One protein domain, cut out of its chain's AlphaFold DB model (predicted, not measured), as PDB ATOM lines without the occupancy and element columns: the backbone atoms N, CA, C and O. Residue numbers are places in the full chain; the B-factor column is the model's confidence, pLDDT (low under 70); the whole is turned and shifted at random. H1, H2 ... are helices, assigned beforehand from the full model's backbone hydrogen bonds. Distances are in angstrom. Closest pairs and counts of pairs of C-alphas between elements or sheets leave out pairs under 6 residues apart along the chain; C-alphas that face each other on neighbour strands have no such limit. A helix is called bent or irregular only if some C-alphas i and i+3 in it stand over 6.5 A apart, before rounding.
ATOM      1  N   SER A   3     181.088 137.091 204.739       62.47
ATOM      2  CA  SER A   3     180.996 136.433 206.050       62.47
ATOM      3  C   SER A   3     180.905 137.433 207.209       62.47
ATOM      4  O   SER A   3     180.102 137.239 208.117       62.47
ATOM      5  N   ASP A   4     181.672 138.528 207.164       66.75
ATOM      6  CA  ASP A   4     181.667 139.567 208.206       66.75
ATOM      7  C   ASP A   4     180.313 140.273 208.346       66.75
ATOM      8  O   ASP A   4     179.871 140.582 209.452       66.75
ATOM      9  N   GLN A   5     179.612 140.458 207.227       68.75
ATOM     10  CA  GLN A   5     178.302 141.104 207.175       68.75
ATOM     11  C   GLN A   5     177.235 140.269 207.901       68.75
ATOM     12  O   GLN A   5     176.394 140.820 208.609       68.75
ATOM     13  N   ARG A   6     177.329 138.935 207.810       72.25
ATOM     14  CA  ARG A   6     176.443 137.986 208.503       72.25
ATOM     15  C   ARG A   6     176.686 137.958 210.014       72.25
ATOM     16  O   ARG A   6     175.743 137.847 210.789       72.25
ATOM     17  N   THR A   7     177.942 138.071 210.442       78.62
ATOM     18  CA  THR A   7     178.294 138.132 211.868       78.62
ATOM     19  C   THR A   7     177.821 139.443 212.493       78.62
ATOM     20  O   THR A   7     177.186 139.433 213.549       78.62
ATOM     21  N   LEU A   8     178.066 140.571 211.819       75.00
ATOM     22  CA  LEU A   8     177.632 141.893 212.276       75.00
ATOM     23  C   LEU A   8     176.113 141.995 212.369       75.00
ATOM     24  O   LEU A   8     175.588 142.546 213.332       75.00
ATOM     25  N   SER A   9     175.394 141.437 211.405       76.19
ATOM     26  CA  SER A   9     173.944 141.520 211.385       76.19
ATOM     27  C   SER A   9     173.279 140.686 212.490       76.19
ATOM     28  O   SER A   9     172.292 141.130 213.079       76.19
ATOM     29  N   ILE A  10     173.865 139.542 212.871       79.69
ATOM     30  CA  ILE A  10     173.449 138.769 214.054       79.69
ATOM     31  C   ILE A  10     173.710 139.566 215.335       79.69
ATOM     32  O   ILE A  10     172.813 139.713 216.164       79.69
ATOM     33  N   LEU A  11     174.919 140.117 215.486       82.00
ATOM     34  CA  LEU A  11     175.326 140.850 216.688       82.00
ATOM     35  C   LEU A  11     174.450 142.082 216.918       82.00
ATOM     36  O   LEU A  11     174.032 142.393 218.032       82.00
ATOM     37  N   ARG A  12     174.133 142.772 215.829       79.56
ATOM     38  CA  ARG A  12     173.384 144.013 215.851       79.56
ATOM     39  C   ARG A  12     171.881 143.732 216.029       79.56
ATOM     40  O   ARG A  12     171.237 144.465 216.768       79.56
ATOM     41  N   ARG A  13     171.350 142.606 215.524       79.56
ATOM     42  CA  ARG A  13     170.009 142.091 215.879       79.56
ATOM     43  C   ARG A  13     169.913 141.695 217.359       79.56
ATOM     44  O   ARG A  13     168.894 141.953 217.996       79.56
ATOM     45  N   GLN A  14     170.978 141.128 217.929       83.00
ATOM     46  CA  GLN A  14     171.055 140.805 219.358       83.00
ATOM     47  C   GLN A  14     171.044 142.073 220.228       83.00
ATOM     48  O   GLN A  14     170.262 142.167 221.172       83.00
ATOM     49  N   LEU A  15     171.871 143.065 219.879       83.38
ATOM     50  CA  LEU A  15     171.904 144.390 220.513       83.38
ATOM     51  C   LEU A  15     170.546 145.082 220.441       83.38
ATOM     52  O   LEU A  15     170.087 145.671 221.418       83.38
ATOM     53  N   PHE A  16     169.899 144.974 219.286       82.25
ATOM     54  CA  PHE A  16     168.586 145.528 219.041       82.25
ATOM     55  C   PHE A  16     167.538 144.944 220.003       82.25
ATOM     56  O   PHE A  16     166.890 145.693 220.733       82.25
ATOM     57  N   ILE A  17     167.437 143.612 220.091       83.81
ATOM     58  CA  ILE A  17     166.527 142.930 221.026       83.81
ATOM     59  C   ILE A  17     166.860 143.290 222.478       83.81
ATOM     60  O   ILE A  17     165.959 143.627 223.240       83.81
ATOM     61  N   ASN A  18     168.139 143.291 222.856       86.69
ATOM     62  CA  ASN A  18     168.559 143.618 224.217       86.69
ATOM     63  C   ASN A  18     168.173 145.056 224.618       86.69
ATOM     64  O   ASN A  18     167.701 145.298 225.728       86.69
ATOM     65  N   THR A  19     168.307 146.006 223.686       84.62
ATOM     66  CA  THR A  19     167.916 147.412 223.881       84.62
ATOM     67  C   THR A  19     166.397 147.552 223.980       84.62
ATOM     68  O   THR A  19     165.900 148.277 224.840       84.62
ATOM     69  N   CYS A  20     165.645 146.808 223.160       82.50
ATOM     70  CA  CYS A  20     164.185 146.744 223.248       82.50
ATOM     71  C   CYS A  20     163.728 146.228 224.613       82.50
ATOM     72  O   CYS A  20     162.868 146.837 225.239       82.50
ATOM     73  N   THR A  21     164.318 145.133 225.098       88.06
ATOM     74  CA  THR A  21     163.993 144.561 226.411       88.06
ATOM     75  C   THR A  21     164.310 145.537 227.540       88.06
ATOM     76  O   THR A  21     163.485 145.716 228.435       88.06
ATOM     77  N   PHE A  22     165.458 146.220 227.480       85.75
ATOM     78  CA  PHE A  22     165.816 147.253 228.452       85.75
ATOM     79  C   PHE A  22     164.795 148.399 228.467       85.75
ATOM     80  O   PHE A  22     164.290 148.768 229.526       85.75
ATOM     81  N   LEU A  23     164.423 148.915 227.294       83.19
ATOM     82  CA  LEU A  23     163.437 149.990 227.183       83.19
ATOM     83  C   LEU A  23     162.042 149.559 227.639       83.19
ATOM     84  O   LEU A  23     161.369 150.335 228.310       83.19
ATOM     85  N   ILE A  24     161.620 148.324 227.353       83.50
ATOM     86  CA  ILE A  24     160.368 147.767 227.884       83.50
ATOM     87  C   ILE A  24     160.414 147.716 229.414       83.50
ATOM     88  O   ILE A  24     159.436 148.090 230.056       83.50
ATOM     89  N   MET A  25     161.536 147.311 230.016       87.00
ATOM     90  CA  MET A  25     161.674 147.288 231.474       87.00
ATOM     91  C   MET A  25     161.568 148.703 232.070       87.00
ATOM     92  O   MET A  25     160.831 148.902 233.033       87.00
ATOM     93  N   VAL A  26     162.217 149.702 231.460       83.94
ATOM     94  CA  VAL A  26     162.113 151.118 231.864       83.94
ATOM     95  C   VAL A  26     160.675 151.627 231.741       83.94
ATOM     96  O   VAL A  26     160.163 152.267 232.656       83.94
ATOM     97  N   VAL A  27     159.998 151.300 230.638       82.06
ATOM     98  CA  VAL A  27     158.584 151.622 230.403       82.06
ATOM     99  C   VAL A  27     157.699 150.997 231.485       82.06
ATOM    100  O   VAL A  27     156.851 151.686 232.044       82.06
ATOM    101  N   VAL A  28     157.902 149.721 231.825       83.94
ATOM    102  CA  VAL A  28     157.141 149.025 232.876       83.94
ATOM    103  C   VAL A  28     157.367 149.674 234.240       83.94
ATOM    104  O   VAL A  28     156.398 149.986 234.929       83.94
ATOM    105  N   VAL A  29     158.619 149.942 234.615       84.19
ATOM    106  CA  VAL A  29     158.961 150.598 235.889       84.19
ATOM    107  C   VAL A  29     158.335 151.994 235.978       84.19
ATOM    108  O   VAL A  29     157.785 152.364 237.017       84.19
ATOM    109  N   LEU A  30     158.358 152.759 234.883       79.75
ATOM    110  CA  LEU A  30     157.763 154.094 234.819       79.75
ATOM    111  C   LEU A  30     156.230 154.049 234.905       79.75
ATOM    112  O   LEU A  30     155.624 154.864 235.603       79.75
ATOM    113  N   HIS A  31     155.609 153.066 234.249       76.56
ATOM    114  CA  HIS A  31     154.162 152.857 234.277       76.56
ATOM    115  C   HIS A  31     153.670 152.479 235.681       76.56
ATOM    116  O   HIS A  31     152.640 152.984 236.123       76.56
ATOM    117  N   VAL A  32     154.427 151.638 236.394       77.56
ATOM    118  CA  VAL A  32     154.141 151.264 237.789       77.56
ATOM    119  C   VAL A  32     154.362 152.446 238.740       77.56
ATOM    120  O   VAL A  32     153.647 152.565 239.732       77.56
ATOM    121  N   SER A  33     155.309 153.342 238.437       74.69
ATOM    122  CA  SER A  33     155.663 154.454 239.327       74.69
ATOM    123  C   SER A  33     154.630 155.582 239.344       74.69
ATOM    124  O   SER A  33     154.348 156.110 240.415       74.69
ATOM    125  N   VAL A  34     154.050 155.975 238.200       68.88
ATOM    126  CA  VAL A  34     152.986 156.999 238.178       68.88
ATOM    127  C   VAL A  34     152.058 156.807 236.962       68.88
ATOM    128  O   VAL A  34     152.516 156.979 235.827       68.88
ATOM    129  N   PRO A  35     150.738 156.583 237.144       66.44
ATOM    130  CA  PRO A  35     149.781 156.435 236.035       66.44
ATOM    131  C   PRO A  35     149.579 157.723 235.212       66.44
ATOM    132  O   PRO A  35     149.054 157.680 234.101       66.44
ATOM    133  N   PHE A  36     150.032 158.873 235.722       63.59
ATOM    134  CA  PHE A  36     149.976 160.172 235.039       63.59
ATOM    135  C   PHE A  36     151.014 160.315 233.916       63.59
ATOM    136  O   PHE A  36     150.825 161.096 232.989       63.59
ATOM    137  N   SER A  37     152.090 159.521 233.950       68.06
ATOM    138  CA  SER A  37     153.141 159.543 232.925       68.06
ATOM    139  C   SER A  37     152.735 158.842 231.622       68.06
ATOM    140  O   SER A  37     153.511 158.810 230.672       68.06
ATOM    141  N   ARG A  38     151.506 158.312 231.534       75.56
ATOM    142  CA  ARG A  38     150.988 157.532 230.399       75.56
ATOM    143  C   ARG A  38     151.124 158.235 229.043       75.56
ATOM    144  O   ARG A  38     151.342 157.559 228.039       75.56
ATOM    145  N   THR A  39     151.030 159.563 228.993       77.56
ATOM    146  CA  THR A  39     151.260 160.373 227.780       77.56
ATOM    147  C   THR A  39     152.727 160.399 227.363       77.56
ATOM    148  O   THR A  39     153.039 160.183 226.194       77.56
ATOM    149  N   ILE A  40     153.641 160.590 228.317       77.94
ATOM    150  CA  ILE A  40     155.088 160.513 228.071       77.94
ATOM    151  C   ILE A  40     155.462 159.084 227.671       77.94
ATOM    152  O   ILE A  40     156.186 158.877 226.704       77.94
ATOM    153  N   LEU A  41     154.892 158.090 228.350       79.94
ATOM    154  CA  LEU A  41     155.097 156.676 228.076       79.94
ATOM    155  C   LEU A  41     154.679 156.305 226.647       79.94
ATOM    156  O   LEU A  41     155.447 155.685 225.921       79.94
ATOM    157  N   THR A  42     153.484 156.719 226.214       82.06
ATOM    158  CA  THR A  42     153.000 156.469 224.844       82.06
ATOM    159  C   THR A  42     153.820 157.207 223.792       82.06
ATOM    160  O   THR A  42     154.051 156.658 222.715       82.06
ATOM    161  N   PHE A  43     154.312 158.410 224.094       82.00
ATOM    162  CA  PHE A  43     155.228 159.133 223.215       82.00
ATOM    163  C   PHE A  43     156.568 158.397 223.059       82.00
ATOM    164  O   PHE A  43     157.012 158.161 221.935       82.00
ATOM    165  N   VAL A  44     157.157 157.936 224.169       82.19
ATOM    166  CA  VAL A  44     158.389 157.129 224.181       82.19
ATOM    167  C   VAL A  44     158.190 155.807 223.433       82.19
ATOM    168  O   VAL A  44     159.028 155.444 222.613       82.19
ATOM    169  N   LEU A  45     157.061 155.119 223.629       83.00
ATOM    170  CA  LEU A  45     156.716 153.897 222.888       83.00
ATOM    171  C   LEU A  45     156.561 154.138 221.380       83.00
ATOM    172  O   LEU A  45     157.006 153.303 220.593       83.00
ATOM    173  N   LYS A  46     155.961 155.259 220.953       85.94
ATOM    174  CA  LYS A  46     155.869 155.610 219.523       85.94
ATOM    175  C   LYS A  46     157.245 155.871 218.919       85.94
ATOM    176  O   LYS A  46     157.509 155.366 217.832       85.94
ATOM    177  N   ILE A  47     158.119 156.601 219.616       84.00
ATOM    178  CA  ILE A  47     159.499 156.835 219.162       84.00
ATOM    179  C   ILE A  47     160.275 155.518 219.097       84.00
ATOM    180  O   ILE A  47     160.930 155.253 218.093       84.00
ATOM    181  N   LEU A  48     160.146 154.662 220.113       82.88
ATOM    182  CA  LEU A  48     160.769 153.342 220.125       82.88
ATOM    183  C   LEU A  48     160.290 152.486 218.950       82.88
ATOM    184  O   LEU A  48     161.103 151.880 218.264       82.88
ATOM    185  N   THR A  49     158.985 152.473 218.679       85.00
ATOM    186  CA  THR A  49     158.404 151.723 217.555       85.00
ATOM    187  C   THR A  49     158.892 152.258 216.206       85.00
ATOM    188  O   THR A  49     159.183 151.467 215.312       85.00
ATOM    189  N   LEU A  50     159.035 153.581 216.058       87.69
ATOM    190  CA  LEU A  50     159.628 154.181 214.859       87.69
ATOM    191  C   LEU A  50     161.096 153.788 214.694       87.69
ATOM    192  O   LEU A  50     161.496 153.372 213.614       87.69
ATOM    193  N   MET A  51     161.881 153.877 215.768       81.62
ATOM    194  CA  MET A  51     163.290 153.490 215.763       81.62
ATOM    195  C   MET A  51     163.444 151.999 215.437       81.62
ATOM    196  O   MET A  51     164.340 151.628 214.686       81.62
ATOM    197  N   LEU A  52     162.533 151.151 215.930       80.69
ATOM    198  CA  LEU A  52     162.412 149.743 215.545       80.69
ATOM    199  C   LEU A  52     162.208 149.554 214.052       80.69
ATOM    200  O   LEU A  52     162.923 148.768 213.439       80.69
ATOM    201  N   ALA A  53     161.210 150.234 213.494       82.56
ATOM    202  CA  ALA A  53     160.843 150.091 212.096       82.56
ATOM    203  C   ALA A  53     161.973 150.562 211.167       82.56
ATOM    204  O   ALA A  53     162.298 149.863 210.212       82.56
ATOM    205  N   ASP A  54     162.606 151.688 211.498       82.38
ATOM    206  CA  ASP A  54     163.727 152.268 210.753       82.38
ATOM    207  C   ASP A  54     164.960 151.349 210.767       82.38
ATOM    208  O   ASP A  54     165.461 150.947 209.717       82.38
ATOM    209  N   ASN A  55     165.367 150.885 211.955       77.25
ATOM    210  CA  ASN A  55     166.478 149.942 212.074       77.25
ATOM    211  C   ASN A  55     166.161 148.606 211.389       77.25
ATOM    212  O   ASN A  55     167.039 148.027 210.761       77.25
ATOM    213  N   CYS A  56     164.926 148.105 211.484       76.38
ATOM    214  CA  CYS A  56     164.504 146.883 210.794       76.38
ATOM    215  C   CYS A  56     164.653 147.016 209.272       76.38
ATOM    216  O   CYS A  56     165.093 146.073 208.616       76.38
ATOM    217  N   PHE A  57     164.348 148.192 208.723       75.44
ATOM    218  CA  PHE A  57     164.491 148.476 207.299       75.44
ATOM    219  C   PHE A  57     165.965 148.511 206.867       75.44
ATOM    220  O   PHE A  57     166.336 147.848 205.901       75.44
ATOM    221  N   GLU A  58     166.819 149.185 207.640       71.25
ATOM    222  CA  GLU A  58     168.282 149.183 207.469       71.25
ATOM    223  C   GLU A  58     168.867 147.764 207.548       71.25
ATOM    224  O   GLU A  58     169.680 147.353 206.719       71.25
ATOM    225  N   PHE A  59     168.413 146.964 208.517       67.75
ATOM    226  CA  PHE A  59     168.820 145.567 208.655       67.75
ATOM    227  C   PHE A  59     168.384 144.700 207.484       67.75
ATOM    228  O   PHE A  59     169.140 143.821 207.072       67.75
ATOM    229  N   HIS A  60     167.177 144.927 206.973       70.75
ATOM    230  CA  HIS A  60     166.650 144.206 205.825       70.75
ATOM    231  C   HIS A  60     167.456 144.527 204.562       70.75
ATOM    232  O   HIS A  60     167.830 143.613 203.836       70.75
ATOM    233  N   MET A  61     167.817 145.797 204.351       68.31
ATOM    234  CA  MET A  61     168.692 146.220 203.251       68.31
ATOM    235  C   MET A  61     170.114 145.650 203.370       68.31
ATOM    236  O   MET A  61     170.708 145.278 202.368       68.31
ATOM    237  N   PHE A  62     170.654 145.521 204.588       62.94
ATOM    238  CA  PHE A  62     171.968 144.906 204.823       62.94
ATOM    239  C   PHE A  62     172.005 143.385 204.590       62.94
ATOM    240  O   PHE A  62     173.096 142.821 204.461       62.94
ATOM    241  N   PHE A  63     170.849 142.717 204.610       56.09
ATOM    242  CA  PHE A  63     170.713 141.263 204.472       56.09
ATOM    243  C   PHE A  63     170.215 140.800 203.096       56.09
ATOM    244  O   PHE A  63     170.298 139.599 202.828       56.09
ATOM    245  N   ASN A  64     169.689 141.712 202.275       60.16
ATOM    246  CA  ASN A  64     169.188 141.452 200.925       60.16
ATOM    247  C   ASN A  64     170.254 141.758 199.872       60.16
ATOM    248  O   ASN A  64     170.590 140.842 199.095       60.16
TER     249      ASN A  64
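AT A GLANCE: This is residues 3 to 64 of the 64 residues of an uncharacterized protein of Schistosoma mattheei (UniProt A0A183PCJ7). A long helix, H1, runs the length of the model, and a second long helix, H2, folds back beside it to make a narrow two-helix hairpin with the turn at one end. The printed part has 62 residues with two named helices, H1 then H2, and no named strand; the class is all helix. The whole is loose, with a radius of gyration of the C-alphas of 14.6 A, and is a rod spanning 48 by 16 by 8 A.

HOW THE PARTS SIT: H1, residues 3 to 33, touches H2, residues 35 to 63, with 11 pairs of C-alphas within 8 A. Their closest C-alphas, those of Val 27 and Leu 41, are 6.6 A apart. The two form a helical hairpin, at a shallow tilt of 6 degrees, opposite ways. Every O i to N i+4 pair is within hydrogen-bond range in H1, and 23 of 25 are in H2.

IN THESE COORDINATES: H1 measures 45.5 A from C-alpha 3 at (180.996, 136.433, 206.050) to C-alpha 33. H2 measures 40.8 A and ends with C-alpha 63 at (170.713, 141.263, 204.472). H2 is irregular, with C-alphas 36 and 39 7.4 A apart, and has a kink of 31 degrees near residue 42.

THE WHOLE: The C-alphas of Ser 3 and Phe 36, the two farthest apart, are 48.6 A apart. The printed part has no cut, and the link from H1 to H2 is tight. Mean pLDDT of the printed part is 77.8; residues 3 to 5, 34 to 37, 59 and 61 to 64 are under 70.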